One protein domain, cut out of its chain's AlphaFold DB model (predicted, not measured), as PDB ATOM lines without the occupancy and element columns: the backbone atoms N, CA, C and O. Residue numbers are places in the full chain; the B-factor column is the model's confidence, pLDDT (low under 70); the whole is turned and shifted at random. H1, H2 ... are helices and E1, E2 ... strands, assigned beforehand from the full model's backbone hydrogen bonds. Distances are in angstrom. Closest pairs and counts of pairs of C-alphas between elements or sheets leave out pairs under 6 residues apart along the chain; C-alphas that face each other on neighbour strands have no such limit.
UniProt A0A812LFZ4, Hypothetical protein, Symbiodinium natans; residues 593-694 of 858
ATOM      1  N   HIS A 593      -0.692  19.261 139.796       56.69
ATOM      2  CA  HIS A 593       0.566  19.912 139.400       56.69
ATOM      3  C   HIS A 593       1.601  20.101 140.537       56.69
ATOM      4  O   HIS A 593       2.782  20.341 140.278       56.69
ATOM      5  N   LEU A 594       1.183  20.032 141.807       53.28
ATOM      6  CA  LEU A 594       2.074  20.042 142.979       53.28
ATOM      7  C   LEU A 594       2.458  18.629 143.432       53.28
ATOM      8  O   LEU A 594       3.394  18.476 144.215       53.28
ATOM      9  N   LEU A 595       1.739  17.605 142.964       58.47
ATOM     10  CA  LEU A 595       2.046  16.201 143.209       58.47
ATOM     11  C   LEU A 595       2.945  15.693 142.084       58.47
ATOM     12  O   LEU A 595       2.551  15.665 140.926       58.47
ATOM     13  N   GLY A 596       4.150  15.252 142.416       63.94
ATOM     14  CA  GLY A 596       5.054  14.722 141.404       63.94
ATOM     15  C   GLY A 596       6.502  14.723 141.847       63.94
ATOM     16  O   GLY A 596       6.886  15.424 142.785       63.94
ATOM     17  N   LEU A 597       7.285  13.902 141.159       79.81
ATOM     18  CA  LEU A 597       8.735  13.942 141.223       79.81
ATOM     19  C   LEU A 597       9.227  15.188 140.498       79.81
ATOM     20  O   LEU A 597       8.777  15.493 139.396       79.81
ATOM     21  N   ARG A 598      10.165  15.886 141.120       83.06
ATOM     22  CA  ARG A 598      10.916  16.967 140.500       83.06
ATOM     23  C   ARG A 598      12.384  16.627 140.580       83.06
ATOM     24  O   ARG A 598      12.886  16.324 141.663       83.06
ATOM     25  N   TYR A 599      13.038  16.722 139.439       86.75
ATOM     26  CA  TYR A 599      14.454  16.469 139.279       86.75
ATOM     27  C   TYR A 599      15.161  17.776 138.933       86.75
ATOM     28  O   TYR A 599      14.638  18.587 138.170       86.75
ATOM     29  N   GLN A 600      16.322  18.004 139.533       87.00
ATOM     30  CA  GLN A 600      17.150  19.189 139.323       87.00
ATOM     31  C   GLN A 600      18.628  18.794 139.277       87.00
ATOM     32  O   GLN A 600      19.032  17.812 139.908       87.00
ATOM     33  N   GLY A 601      19.432  19.575 138.550       86.81
ATOM     34  CA  GLY A 601      20.872  19.349 138.397       86.81
ATOM     35  C   GLY A 601      21.178  17.991 137.766       86.81
ATOM     36  O   GLY A 601      20.541  17.623 136.780       86.81
ATOM     37  N   CYS A 602      22.095  17.223 138.358       84.12
ATOM     38  CA  CYS A 602      22.517  15.917 137.840       84.12
ATOM     39  C   CYS A 602      21.380  14.890 137.667       84.12
ATOM     40  O   CYS A 602      21.543  13.940 136.911       84.12
ATOM     41  N   PHE A 603      20.215  15.086 138.297       84.62
ATOM     42  CA  PHE A 603      19.054  14.211 138.104       84.62
ATOM     43  C   PHE A 603      18.079  14.675 137.008       84.62
ATOM     44  O   PHE A 603      17.182  13.920 136.650       84.62
ATOM     45  N   ALA A 604      18.195  15.903 136.487       78.19
ATOM     46  CA  ALA A 604      17.187  16.518 135.608       78.19
ATOM     47  C   ALA A 604      17.051  15.866 134.216       78.19
ATOM     48  O   ALA A 604      16.106  16.181 133.498       78.19
ATOM     49  N   ALA A 605      17.972  14.975 133.836       66.88
ATOM     50  CA  ALA A 605      18.027  14.355 132.511       66.88
ATOM     51  C   ALA A 605      17.471  12.914 132.449       66.88
ATOM     52  O   ALA A 605      17.683  12.243 131.443       66.88
ATOM     53  N   ASP A 606      16.841  12.401 133.519       61.91
ATOM     54  CA  ASP A 606      16.423  10.985 133.669       61.91
ATOM     55  C   ASP A 606      17.556   9.950 133.422       61.91
ATOM     56  O   ASP A 606      17.318   8.743 133.308       61.91
ATOM     57  N   ALA A 607      18.809  10.407 133.366       65.19
ATOM     58  CA  ALA A 607      19.997   9.597 133.148       65.19
ATOM     59  C   ALA A 607      20.534   9.018 134.466       65.19
ATOM     60  O   ALA A 607      20.252   9.513 135.562       65.19
ATOM     61  N   LYS A 608      21.336   7.953 134.357       78.81
ATOM     62  CA  LYS A 608      22.099   7.441 135.496       78.81
ATOM     63  C   LYS A 608      23.162   8.462 135.900       78.81
ATOM     64  O   LYS A 608      23.882   8.972 135.051       78.81
ATOM     65  N   VAL A 609      23.238   8.740 137.195       80.69
ATOM     66  CA  VAL A 609      24.239   9.607 137.812       80.69
ATOM     67  C   VAL A 609      25.445   8.750 138.182       80.69
ATOM     68  O   VAL A 609      25.305   7.797 138.956       80.69
ATOM     69  N   GLU A 610      26.612   9.105 137.650       78.88
ATOM     70  CA  GLU A 610      27.897   8.561 138.095       78.88
ATOM     71  C   GLU A 610      28.151   9.017 139.533       78.88
ATOM     72  O   GLU A 610      28.123  10.210 139.842       78.88
ATOM     73  N   ALA A 611      28.323   8.063 140.446       74.69
ATOM     74  CA  ALA A 611      28.393   8.380 141.872       74.69
ATOM     75  C   ALA A 611      29.788   8.799 142.352       74.69
ATOM     76  O   ALA A 611      29.944   9.204 143.507       74.69
ATOM     77  N   GLU A 612      30.808   8.660 141.506       77.44
ATOM     78  CA  GLU A 612      32.190   8.930 141.878       77.44
ATOM     79  C   GLU A 612      32.384  10.417 142.222       77.44
ATOM     80  O   GLU A 612      31.990  11.312 141.482       77.44
ATOM     81  N   GLY A 613      32.935  10.692 143.409       75.19
ATOM     82  CA  GLY A 613      33.137  12.060 143.907       75.19
ATOM     83  C   GLY A 613      31.886  12.769 144.452       75.19
ATOM     84  O   GLY A 613      31.999  13.913 144.901       75.19
ATOM     85  N   LEU A 614      30.718  12.111 144.470       83.81
ATOM     86  CA  LEU A 614      29.468  12.672 144.992       83.81
ATOM     87  C   LEU A 614      29.094  12.121 146.373       83.81
ATOM     88  O   LEU A 614      29.250  10.939 146.675       83.81
ATOM     89  N   ILE A 615      28.531  12.993 147.208       84.38
ATOM     90  CA  ILE A 615      27.946  12.657 148.509       84.38
ATOM     91  C   ILE A 615      26.443  12.888 148.425       84.38
ATOM     92  O   ILE A 615      25.986  13.983 148.093       84.38
ATOM     93  N   PHE A 616      25.663  11.871 148.776       89.56
ATOM     94  CA  PHE A 616      24.211  11.960 148.765       89.56
ATOM     95  C   PHE A 616      23.658  12.205 150.169       89.56
ATOM     96  O   PHE A 616      24.192  11.730 151.171       89.56
ATOM     97  N   ALA A 617      22.541  12.915 150.256       87.31
ATOM     98  CA  ALA A 617      21.762  13.051 151.478       87.31
ATOM     99  C   ALA A 617      20.281  12.823 151.180       87.31
ATOM    100  O   ALA A 617      19.754  13.332 150.192       87.31
ATOM    101  N   THR A 618      19.602  12.062 152.034       88.06
ATOM    102  CA  THR A 618      18.148  11.904 151.977       88.06
ATOM    103  C   THR A 618      17.511  12.555 153.186       88.06
ATOM    104  O   THR A 618      17.949  12.310 154.310       88.06
ATOM    105  N   ASP A 619      16.441  13.302 152.956       82.50
ATOM    106  CA  ASP A 619      15.601  13.847 154.015       82.50
ATOM    107  C   ASP A 619      14.129  13.569 153.703       82.50
ATOM    108  O   ASP A 619      13.708  13.462 152.547       82.50
ATOM    109  N   ALA A 620      13.333  13.425 154.750       78.31
ATOM    110  CA  ALA A 620      11.896  13.312 154.649       78.31
ATOM    111  C   ALA A 620      11.257  14.138 155.759       78.31
ATOM    112  O   ALA A 620      11.439  13.871 156.945       78.31
ATOM    113  N   SER A 621      10.426  15.103 155.375       70.44
ATOM    114  CA  SER A 621       9.723  15.950 156.329       70.44
ATOM    115  C   SER A 621       8.217  15.741 156.250       70.44
ATOM    116  O   SER A 621       7.630  15.504 155.191       70.44
ATOM    117  N   GLY A 622       7.571  15.839 157.406       61.78
ATOM    118  CA  GLY A 622       6.120  15.936 157.518       61.78
ATOM    119  C   GLY A 622       5.639  17.386 157.504       61.78
ATOM    120  O   GLY A 622       4.809  17.716 158.337       61.78
ATOM    121  N   GLY A 623       6.190  18.262 156.654       54.47
ATOM    122  CA  GLY A 623       5.761  19.663 156.518       54.47
ATOM    123  C   GLY A 623       5.861  20.526 157.799       54.47
ATOM    124  O   GLY A 623       6.094  20.029 158.904       54.47
ATOM    125  N   PRO A 624       5.722  21.861 157.699       40.97
ATOM    126  CA  PRO A 624       5.897  22.737 158.853       40.97
ATOM    127  C   PRO A 624       4.685  22.699 159.801       40.97
ATOM    128  O   PRO A 624       3.584  23.125 159.466       40.97
ATOM    129  N   GLY A 625       4.914  22.209 161.023       43.84
ATOM    130  CA  GLY A 625       4.430  22.809 162.279       43.84
ATOM    131  C   GLY A 625       2.927  22.890 162.576       43.84
ATOM    132  O   GLY A 625       2.566  23.450 163.608       43.84
ATOM    133  N   GLY A 626       2.039  22.351 161.743       38.12
ATOM    134  CA  GLY A 626       0.607  22.330 162.054       38.12
ATOM    135  C   GLY A 626       0.311  21.519 163.323       38.12
ATOM    136  O   GLY A 626       0.744  20.372 163.436       38.12
ATOM    137  N   ILE A 627      -0.471  22.086 164.255       38.09
ATOM    138  CA  ILE A 627      -0.950  21.425 165.495       38.09
ATOM    139  C   ILE A 627      -1.694  20.113 165.185       38.09
ATOM    140  O   ILE A 627      -1.762  19.206 166.016       38.09
ATOM    141  N   ASP A 628      -2.234  19.999 163.972       43.16
ATOM    142  CA  ASP A 628      -2.960  18.839 163.494       43.16
ATOM    143  C   ASP A 628      -2.076  17.995 162.527       43.16
ATOM    144  O   ASP A 628      -1.780  18.422 161.413       43.16
ATOM    145  N   PRO A 629      -1.653  16.767 162.905       47.28
ATOM    146  CA  PRO A 629      -0.808  15.886 162.075       47.28
ATOM    147  C   PRO A 629      -1.445  15.427 160.757       47.28
ATOM    148  O   PRO A 629      -0.845  14.678 159.993       47.28
ATOM    149  N   ARG A 630      -2.712  15.777 160.551       42.53
ATOM    150  CA  ARG A 630      -3.557  15.327 159.452       42.53
ATOM    151  C   ARG A 630      -3.400  16.268 158.249       42.53
ATOM    152  O   ARG A 630      -3.439  15.785 157.122       42.53
ATOM    153  N   VAL A 631      -3.084  17.549 158.518       42.81
ATOM    154  CA  VAL A 631      -2.887  18.677 157.569       42.81
ATOM    155  C   VAL A 631      -1.494  18.735 156.952       42.81
ATOM    156  O   VAL A 631      -1.210  19.609 156.141       42.81
ATOM    157  N   GLN A 632      -0.613  17.826 157.357       56.84
ATOM    158  CA  GLN A 632       0.790  17.837 156.980       56.84
ATOM    159  C   GLN A 632       0.974  17.184 155.604       56.84
ATOM    160  O   GLN A 632       0.705  15.992 155.433       56.84
ATOM    161  N   THR A 633       1.437  17.946 154.613       58.31
ATOM    162  CA  THR A 633       2.017  17.370 153.395       58.31
ATOM    163  C   THR A 633       3.338  16.703 153.759       58.31
ATOM    164  O   THR A 633       4.131  17.246 154.529       58.31
ATOM    165  N   SER A 634       3.565  15.491 153.252       71.50
ATOM    166  CA  SER A 634       4.851  14.818 153.416       71.50
ATOM    167  C   SER A 634       5.685  15.063 152.168       71.50
ATOM    168  O   SER A 634       5.204  14.869 151.052       71.50
ATOM    169  N   ALA A 635       6.926  15.486 152.361       75.00
ATOM    170  CA  ALA A 635       7.889  15.676 151.291       75.00
ATOM    171  C   ALA A 635       9.097  14.779 151.544       75.00
ATOM    172  O   ALA A 635       9.487  14.563 152.692       75.00
ATOM    173  N   LEU A 636       9.675  14.256 150.471       86.44
ATOM    174  CA  LEU A 636      11.024  13.703 150.496       86.44
ATOM    175  C   LEU A 636      11.946  14.539 149.624       86.44
ATOM    176  O   LEU A 636      11.500  15.161 148.654       86.44
ATOM    177  N   ALA A 637      13.226  14.488 149.963       85.75
ATOM    178  CA  ALA A 637      14.312  15.015 149.171       85.75
ATOM    179  C   ALA A 637      15.461  14.001 149.096       85.75
ATOM    180  O   ALA A 637      15.780  13.320 150.072       85.75
ATOM    181  N   VAL A 638      16.091  13.930 147.929       89.88
ATOM    182  CA  VAL A 638      17.430  13.381 147.715       89.88
ATOM    183  C   VAL A 638      18.272  14.535 147.203       89.88
ATOM    184  O   VAL A 638      17.851  15.210 146.270       89.88
ATOM    185  N   VAL A 639      19.436  14.773 147.789       89.81
ATOM    186  CA  VAL A 639      20.370  15.814 147.353       89.81
ATOM    187  C   VAL A 639      21.703  15.154 147.037       89.81
ATOM    188  O   VAL A 639      22.195  14.365 147.839       89.81
ATOM    189  N   ALA A 640      22.263  15.456 145.871       90.12
ATOM    190  CA  ALA A 640      23.614  15.098 145.468       90.12
ATOM    191  C   ALA A 640      24.517  16.321 145.637       90.12
ATOM    192  O   ALA A 640      24.169  17.423 145.204       90.12
ATOM    193  N   MET A 641      25.667  16.134 146.274       89.69
ATOM    194  CA  MET A 641      26.622  17.198 146.568       89.69
ATOM    195  C   MET A 641      28.021  16.803 146.099       89.69
ATOM    196  O   MET A 641      28.401  15.643 146.234       89.69
ATOM    197  N   SER A 642      28.798  17.763 145.602       87.12
ATOM    198  CA  SER A 642      30.223  17.595 145.299       87.12
ATOM    199  C   SER A 642      31.077  18.438 146.245       87.12
ATOM    200  O   SER A 642      30.635  19.471 146.757       87.12
ATOM    201  N   TRP A 643      32.315  18.007 146.485       81.00
ATOM    202  CA  TRP A 643      33.284  18.778 147.262       81.00
ATOM    203  C   TRP A 643      34.098  19.685 146.336       81.00
ATOM    204  O   TRP A 643      34.932  19.200 145.575       81.00
ATOM    205  N   THR A 644      33.886  20.998 146.413       76.94
ATOM    206  CA  THR A 644      34.571  21.972 145.550       76.94
ATOM    207  C   THR A 644      35.218  23.049 146.418       76.94
ATOM    208  O   THR A 644      34.537  23.722 147.185       76.94
ATOM    209  N   LYS A 645      36.546  23.214 146.321       76.44
ATOM    210  CA  LYS A 645      37.324  24.237 147.062       76.44
ATOM    211  C   LYS A 645      37.048  24.274 148.581       76.44
ATOM    212  O   LYS A 645      36.961  25.342 149.178       76.44
ATOM    213  N   GLY A 646      36.900  23.108 149.216       74.88
ATOM    214  CA  GLY A 646      36.679  23.011 150.668       74.88
ATOM    215  C   GLY A 646      35.230  23.210 151.128       74.88
ATOM    216  O   GLY A 646      34.988  23.231 152.333       74.88
ATOM    217  N   VAL A 647      34.270  23.338 150.204       78.38
ATOM    218  CA  VAL A 647      32.843  23.531 150.504       78.38
ATOM    219  C   VAL A 647      31.998  22.486 149.763       78.38
ATOM    220  O   VAL A 647      32.297  22.116 148.628       78.38
ATOM    221  N   LEU A 648      30.933  22.006 150.411       80.69
ATOM    222  CA  LEU A 648      29.905  21.168 149.783       80.69
ATOM    223  C   LEU A 648      28.998  22.026 148.904       80.69
ATOM    224  O   LEU A 648      28.346  22.945 149.403       80.69
ATOM    225  N   VAL A 649      28.920  21.692 147.619       86.25
ATOM    226  CA  VAL A 649      28.042  22.356 146.651       86.25
ATOM    227  C   VAL A 649      26.978  21.364 146.185       86.25
ATOM    228  O   VAL A 649      27.299  20.234 145.829       86.25
ATOM    229  N   GLU A 650      25.705  21.765 146.207       88.69
ATOM    230  CA  GLU A 650      24.602  20.963 145.659       88.69
ATOM    231  C   GLU A 650      24.714  20.908 144.129       88.69
ATOM    232  O   GLU A 650      24.678  21.941 143.464       88.69
ATOM    233  N   VAL A 651      24.835  19.699 143.577       89.06
ATOM    234  CA  VAL A 651      24.938  19.451 142.126       89.06
ATOM    235  C   VAL A 651      23.671  18.834 141.540       89.06
ATOM    236  O   VAL A 651      23.514  18.764 140.323       89.06
ATOM    237  N   GLY A 652      22.736  18.401 142.386       89.31
ATOM    238  CA  GLY A 652      21.426  17.951 141.941       89.31
ATOM    239  C   GLY A 652      20.509  17.527 143.072       89.31
ATOM    240  O   GLY A 652      20.939  17.260 144.194       89.31
ATOM    241  N   ARG A 653      19.214  17.455 142.763       90.81
ATOM    242  CA  ARG A 653      18.184  17.097 143.731       90.81
ATOM    243  C   ARG A 653      16.999  16.360 143.120       90.81
ATOM    244  O   ARG A 653      16.569  16.659 142.010       90.81
ATOM    245  N   ILE A 654      16.418  15.458 143.903       88.69
ATOM    246  CA  ILE A 654      15.100  14.863 143.685       88.69
ATOM    247  C   ILE A 654      14.200  15.355 144.807       88.69
ATOM    248  O   ILE A 654      14.537  15.189 145.974       88.69
ATOM    249  N   THR A 655      13.041  15.920 144.492       85.88
ATOM    250  CA  THR A 655      12.000  16.197 145.491       85.88
ATOM    251  C   THR A 655      10.697  15.552 145.074       85.88
ATOM    252  O   THR A 655      10.349  15.537 143.898       85.88
ATOM    253  N   GLU A 656       9.968  14.992 146.031       82.88
ATOM    254  CA  GLU A 656       8.647  14.428 145.768       82.88
ATOM    255  C   GLU A 656       7.701  14.830 146.894       82.88
ATOM    256  O   GLU A 656       7.927  14.519 148.069       82.88
ATOM    257  N   LEU A 657       6.628  15.526 146.523       74.50
ATOM    258  CA  LEU A 657       5.516  15.796 147.420       74.50
ATOM    259  C   LEU A 657       4.534  14.628 147.316       74.50
ATOM    260  O   LEU A 657       4.041  14.315 146.231       74.50
ATOM    261  N   VAL A 658       4.240  13.969 148.435       68.19
ATOM    262  CA  VAL A 658       3.297  12.848 148.458       68.19
ATOM    263  C   VAL A 658       2.047  13.190 149.253       68.19
ATOM    264  O   VAL A 658       1.999  14.134 150.045       68.19
ATOM    265  N   TYR A 659       1.031  12.344 149.087       61.38
ATOM    266  CA  TYR A 659      -0.168  12.396 149.906       61.38
ATOM    267  C   TYR A 659       0.163  12.375 151.409       61.38
ATOM    268  O   TYR A 659       1.041  11.610 151.821       61.38
ATOM    269  N   PRO A 660      -0.579  13.140 152.232       55.59
ATOM    270  CA  PRO A 660      -0.455  13.108 153.688       55.59
ATOM    271  C   PRO A 660      -0.506  11.675 154.249       55.59
ATOM    272  O   PRO A 660      -0.997  10.751 153.591       55.59
ATOM    273  N   TRP A 661      -0.075  11.497 155.502       53.59
ATOM    274  CA  TRP A 661      -0.139  10.230 156.261       53.59
ATOM    275  C   TRP A 661       0.899   9.159 155.916       53.59
ATOM    276  O   TRP A 661       0.794   8.038 156.428       53.59
ATOM    277  N   GLN A 662       1.908   9.473 155.104       61.56
ATOM    278  CA  GLN A 662       3.080   8.608 154.990       61.56
ATOM    279  C   GLN A 662       3.977   8.822 156.220       61.56
ATOM    280  O   GLN A 662       4.332   9.961 156.527       61.56
ATOM    281  N   PRO A 663       4.345   7.768 156.970       62.28
ATOM    282  CA  PRO A 663       5.360   7.899 158.006       62.28
ATOM    283  C   PRO A 663       6.661   8.442 157.399       62.28
ATOM    284  O   PRO A 663       7.065   7.973 156.337       62.28
ATOM    285  N   VAL A 664       7.358   9.343 158.104       68.25
ATOM    286  CA  VAL A 664       8.694   9.846 157.706       68.25
ATOM    287  C   VAL A 664       9.627   8.690 157.324       68.25
ATOM    288  O   VAL A 664      10.305   8.742 156.309       68.25
ATOM    289  N   VAL A 665       9.546   7.569 158.049       68.62
ATOM    290  CA  VAL A 665      10.310   6.343 157.762       68.62
ATOM    291  C   VAL A 665      10.023   5.756 156.372       68.62
ATOM    292  O   VAL A 665      10.938   5.270 155.716       68.62
ATOM    293  N   ASP A 666       8.763   5.739 155.931       68.38
ATOM    294  CA  ASP A 666       8.395   5.208 154.611       68.38
ATOM    295  C   ASP A 666       8.741   6.200 153.493       68.38
ATOM    296  O   ASP A 666       9.097   5.783 152.392       68.38
ATOM    297  N   MET A 667       8.723   7.496 153.800       77.62
ATOM    298  CA  MET A 667       9.161   8.556 152.894       77.62
ATOM    299  C   MET A 667      10.662   8.558 152.662       77.62
ATOM    300  O   MET A 667      11.112   8.614 151.524       77.62
ATOM    301  N   GLU A 668      11.442   8.389 153.719       79.44
ATOM    302  CA  GLU A 668      12.894   8.306 153.615       79.44
ATOM    303  C   GLU A 668      13.331   7.017 152.906       79.44
ATOM    304  O   GLU A 668      14.264   7.010 152.109       79.44
ATOM    305  N   ARG A 669      12.577   5.922 153.082       77.56
ATOM    306  CA  ARG A 669      12.743   4.712 152.258       77.56
ATOM    307  C   ARG A 669      12.465   4.974 150.786       77.56
ATOM    308  O   ARG A 669      13.189   4.467 149.937       77.56
ATOM    309  N   ARG A 670      11.403   5.717 150.478       84.12
ATOM    310  CA  ARG A 670      11.069   6.089 149.104       84.12
ATOM    311  C   ARG A 670      12.171   6.958 148.494       84.12
ATOM    312  O   ARG A 670      12.553   6.681 147.367       84.12
ATOM    313  N   ALA A 671      12.741   7.898 149.250       83.75
ATOM    314  CA  ALA A 671      13.885   8.711 148.827       83.75
ATOM    315  C   ALA A 671      15.096   7.841 148.448       83.75
ATOM    316  O   ALA A 671      15.667   8.007 147.375       83.75
ATOM    317  N   LEU A 672      15.420   6.834 149.268       83.44
ATOM    318  CA  LEU A 672      16.479   5.869 148.952       83.44
ATOM    319  C   LEU A 672      16.180   5.061 147.685       83.44
ATOM    320  O   LEU A 672      17.078   4.853 146.878       83.44
ATOM    321  N   PHE A 673      14.934   4.617 147.481       83.06
ATOM    322  CA  PHE A 673      14.567   3.940 146.234       83.06
ATOM    323  C   PHE A 673      14.743   4.852 145.021       83.06
ATOM    324  O   PHE A 673      15.250   4.379 144.009       83.06
ATOM    325  N   ARG A 674      14.403   6.143 145.129       85.19
ATOM    326  CA  ARG A 674      14.647   7.111 144.050       85.19
ATOM    327  C   ARG A 674      16.132   7.271 143.760       85.19
ATOM    328  O   ARG A 674      16.512   7.213 142.600       85.19
ATOM    329  N   LEU A 675      16.968   7.388 144.788       86.19
ATOM    330  CA  LEU A 675      18.419   7.440 144.606       86.19
ATOM    331  C   LEU A 675      18.937   6.179 143.892       86.19
ATOM    332  O   LEU A 675      19.620   6.281 142.881       86.19
ATOM    333  N   MET A 676      18.514   4.990 144.336       79.50
ATOM    334  CA  MET A 676      18.893   3.710 143.720       79.50
ATOM    335  C   MET A 676      18.375   3.524 142.286       79.50
ATOM    336  O   MET A 676      18.956   2.763 141.517       79.50
ATOM    337  N   GLU A 677      17.258   4.155 141.920       81.56
ATOM    338  CA  GLU A 677      16.774   4.159 140.534       81.56
ATOM    339  C   GLU A 677      17.741   4.925 139.618       81.56
ATOM    340  O   GLU A 677      17.883   4.542 138.457       81.56
ATOM    341  N   HIS A 678      18.473   5.912 140.148       82.88
ATOM    342  CA  HIS A 678      19.313   6.832 139.372       82.88
ATOM    343  C   HIS A 678      20.818   6.588 139.520       82.88
ATOM    344  O   HIS A 678      21.578   7.191 138.783       82.88
ATOM    345  N   THR A 679      21.272   5.682 140.387       78.44
ATOM    346  CA  THR A 679      22.697   5.325 140.513       78.44
ATOM    347  C   THR A 679      22.903   3.833 140.251       78.44
ATOM    348  O   THR A 679      22.017   3.020 140.529       78.44
ATOM    349  N   GLU A 680      24.052   3.445 139.700       68.25
ATOM    350  CA  GLU A 680      24.450   2.027 139.561       68.25
ATOM    351  C   GLU A 680      25.693   1.673 140.393       68.25
ATOM    352  O   GLU A 680      25.908   0.499 140.704       68.25
ATOM    353  N   ASP A 681      26.428   2.693 140.838       69.88
ATOM    354  CA  ASP A 681      27.700   2.573 141.543       69.88
ATOM    355  C   ASP A 681      27.566   2.562 143.074       69.88
ATOM    356  O   ASP A 681      26.480   2.625 143.663       69.88
ATOM    357  N   LEU A 682      28.718   2.454 143.735       68.56
ATOM    358  CA  LEU A 682      28.862   2.550 145.181       68.56
ATOM    359  C   LEU A 682      28.607   3.996 145.624       68.56
ATOM    360  O   LEU A 682      29.289   4.907 145.172       68.56
ATOM    361  N   ILE A 683      27.636   4.196 146.514       75.94
ATOM    362  CA  ILE A 683      27.205   5.529 146.949       75.94
ATOM    363  C   ILE A 683      27.427   5.726 148.447       75.94
ATOM    364  O   ILE A 683      27.115   4.839 149.248       75.94
ATOM    365  N   ASP A 684      27.890   6.914 148.831       72.81
ATOM    366  CA  ASP A 684      27.865   7.377 150.218       72.81
ATOM    367  C   ASP A 684      26.627   8.253 150.437       72.81
ATOM    368  O   ASP A 684      26.438   9.278 149.781       72.81
ATOM    369  N   VAL A 685      25.754   7.823 151.355       81.31
ATOM    370  CA  VAL A 685      24.474   8.486 151.631       81.31
ATOM    371  C   VAL A 685      24.306   8.804 153.115       81.31
ATOM    372  O   VAL A 685      24.407   7.934 153.981       81.31
ATOM    373  N   THR A 686      23.987  10.061 153.407       81.19
ATOM    374  CA  THR A 686      23.626  10.548 154.742       81.19
ATOM    375  C   THR A 686      22.105  10.535 154.911       81.19
ATOM    376  O   THR A 686      21.374  10.947 154.016       81.19
ATOM    377  N   MET A 687      21.615  10.057 156.057       76.69
ATOM    378  CA  MET A 687      20.180   9.921 156.347       76.69
ATOM    379  C   MET A 687      19.854  10.325 157.790       76.69
ATOM    380  O   MET A 687      20.670  10.097 158.689       76.69
ATOM    381  N   ASP A 688      18.657  10.863 158.020       64.56
ATOM    382  CA  ASP A 688      18.218  11.387 159.322       64.56
ATOM    383  C   ASP A 688      17.472  10.318 160.161       64.56
ATOM    384  O   ASP A 688      17.631  10.222 161.385       64.56
ATOM    385  N   CYS A 689      16.728   9.389 159.540       63.31
ATOM    386  CA  CYS A 689      15.946   8.386 160.274       63.31
ATOM    387  C   CYS A 689      16.638   7.025 160.456       63.31
ATOM    388  O   CYS A 689      16.587   6.127 159.612       63.31
ATOM    389  N   ARG A 690      17.125   6.754 161.678       52.38
ATOM    390  CA  ARG A 690      17.697   5.446 162.086       52.38
ATOM    391  C   ARG A 690      16.749   4.235 161.955       52.38
ATOM    392  O   ARG A 690      17.231   3.101 161.912       52.38
ATOM    393  N   GLN A 691      15.420   4.414 161.937       53.38
ATOM    394  CA  GLN A 691      14.447   3.299 161.895       53.38
ATOM    395  C   GLN A 691      14.271   2.674 160.498       53.38
ATOM    396  O   GLN A 691      13.751   1.555 160.388       53.38
ATOM    397  N   SER A 692      14.745   3.336 159.439       54.00
ATOM    398  CA  SER A 692      14.777   2.798 158.071       54.00
ATOM    399  C   SER A 692      15.635   1.516 157.968       54.00
ATOM    400  O   SER A 692      15.299   0.619 157.194       54.00
ATOM    401  N   LYS A 693      16.629   1.346 158.861       44.78
ATOM    402  CA  LYS A 693      17.607   0.235 158.936       44.78
ATOM    403  C   LYS A 693      17.036  -1.180 159.190       44.78
ATOM    404  O   LYS A 693      17.753  -2.167 159.044       44.78
ATOM    405  N   ARG A 694      15.768  -1.341 159.605       42.84
ATOM    406  CA  ARG A 694      15.216  -2.633 160.109       42.84
ATOM    407  C   ARG A 694      14.601  -3.588 159.062       42.84
ATOM    408  O   ARG A 694      14.004  -4.597 159.448       42.84
TER     409      ARG A 694
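Overview. This is residues 593 to 694 of the 858 residues of the protein "Hypothetical protein" of Symbiodinium natans (UniProt A0A812LFZ4). A twisted sheet of five strands has the long helix H1 laid slantwise over one face, while no named helix covers the other face. The short end helix H2 packs on residues 665 to 669 of H1, off the sheet. The 102 printed residues hold five named strands and two named helices, in the order E1 E2 E3 E4 H1 E5 H2. The sheet's order is E1 E4 E3 E2 E5, mixed, and the class is mixed, helices and strands. The whole is compact, with a radius of gyration of the C-alphas of 14.2 A, and spans 43 by 32 by 26 A.

Arrangement. Across the sheet run E1, residues 596 to 601, E4, residues 647 to 658, E3, residues 634 to 644, E2, residues 614 to 621, and E5, residues 684 to 687. E2, E3 and E4 form a meander, each strand the antiparallel neighbour of the one before, and E2 and E3, like E3 and E4, are a hairpin. N 617 and O 639 are 2.8 A apart across E2 and E3, and N 638 and O 654 are 2.8 A apart across E4 and E3. With the edge strand E1 antiparallel to E4, N 598 to O 655 being 2.8 A, E1 to E4 make a Greek key, a meander whose last strand also pairs with the strand before it. The other edge strand, E5, is parallel to E2, with N 616 and O 684 2.9 A apart. H1, residues 664 to 678, is on the sheet at a height of 7.4 A, over E2, E3 and, only just, E4, on which 3 of its C-alphas fall. On the local plane it stands at 31 degrees to E2, only just slantwise to the strands. Its closest C-alphas to E2 are those of Glu 668 and Ala 620, 5.2 A. E4, H1 and E5 form a split strand-helix-strand unit, two strands running the same way with E3 and E2 between them, its crossover right-handed. H2, residues 690 to 694, is not on the sheet; it touches H1, closest at the C-alphas of Ser 692 and Val 665, 5.7 A. In H1 every O i to N i+4 pair is within hydrogen-bond range; in H2 0 of 1 is, and 0 of 2 O i to N i+3 pairs.

Along the chain. E1 begins at C-alpha 596 (5.054, 14.722, 141.404) and is 16.8 A long. E3 measures 31.6 A and E4 31.5 A; E4 bends by 59 degrees at residue 651. E2 is 23.0 A, H1 21.4 A, E5 10.2 A and H2 8.7 A long. H2 ends at C-alpha 694 (15.216, -2.633, 160.109).

Size, cuts and confidence. The C-alphas of Asp 628 and Lys 645 are the two farthest apart, 43.8 A. The printed part has no cut. The links E1 to E2 and E2 to E3 are long, 12 residues each. The mean pLDDT of the printed part is 72.6; low-confidence stretches include residues 622 to 633 and 688 to 694.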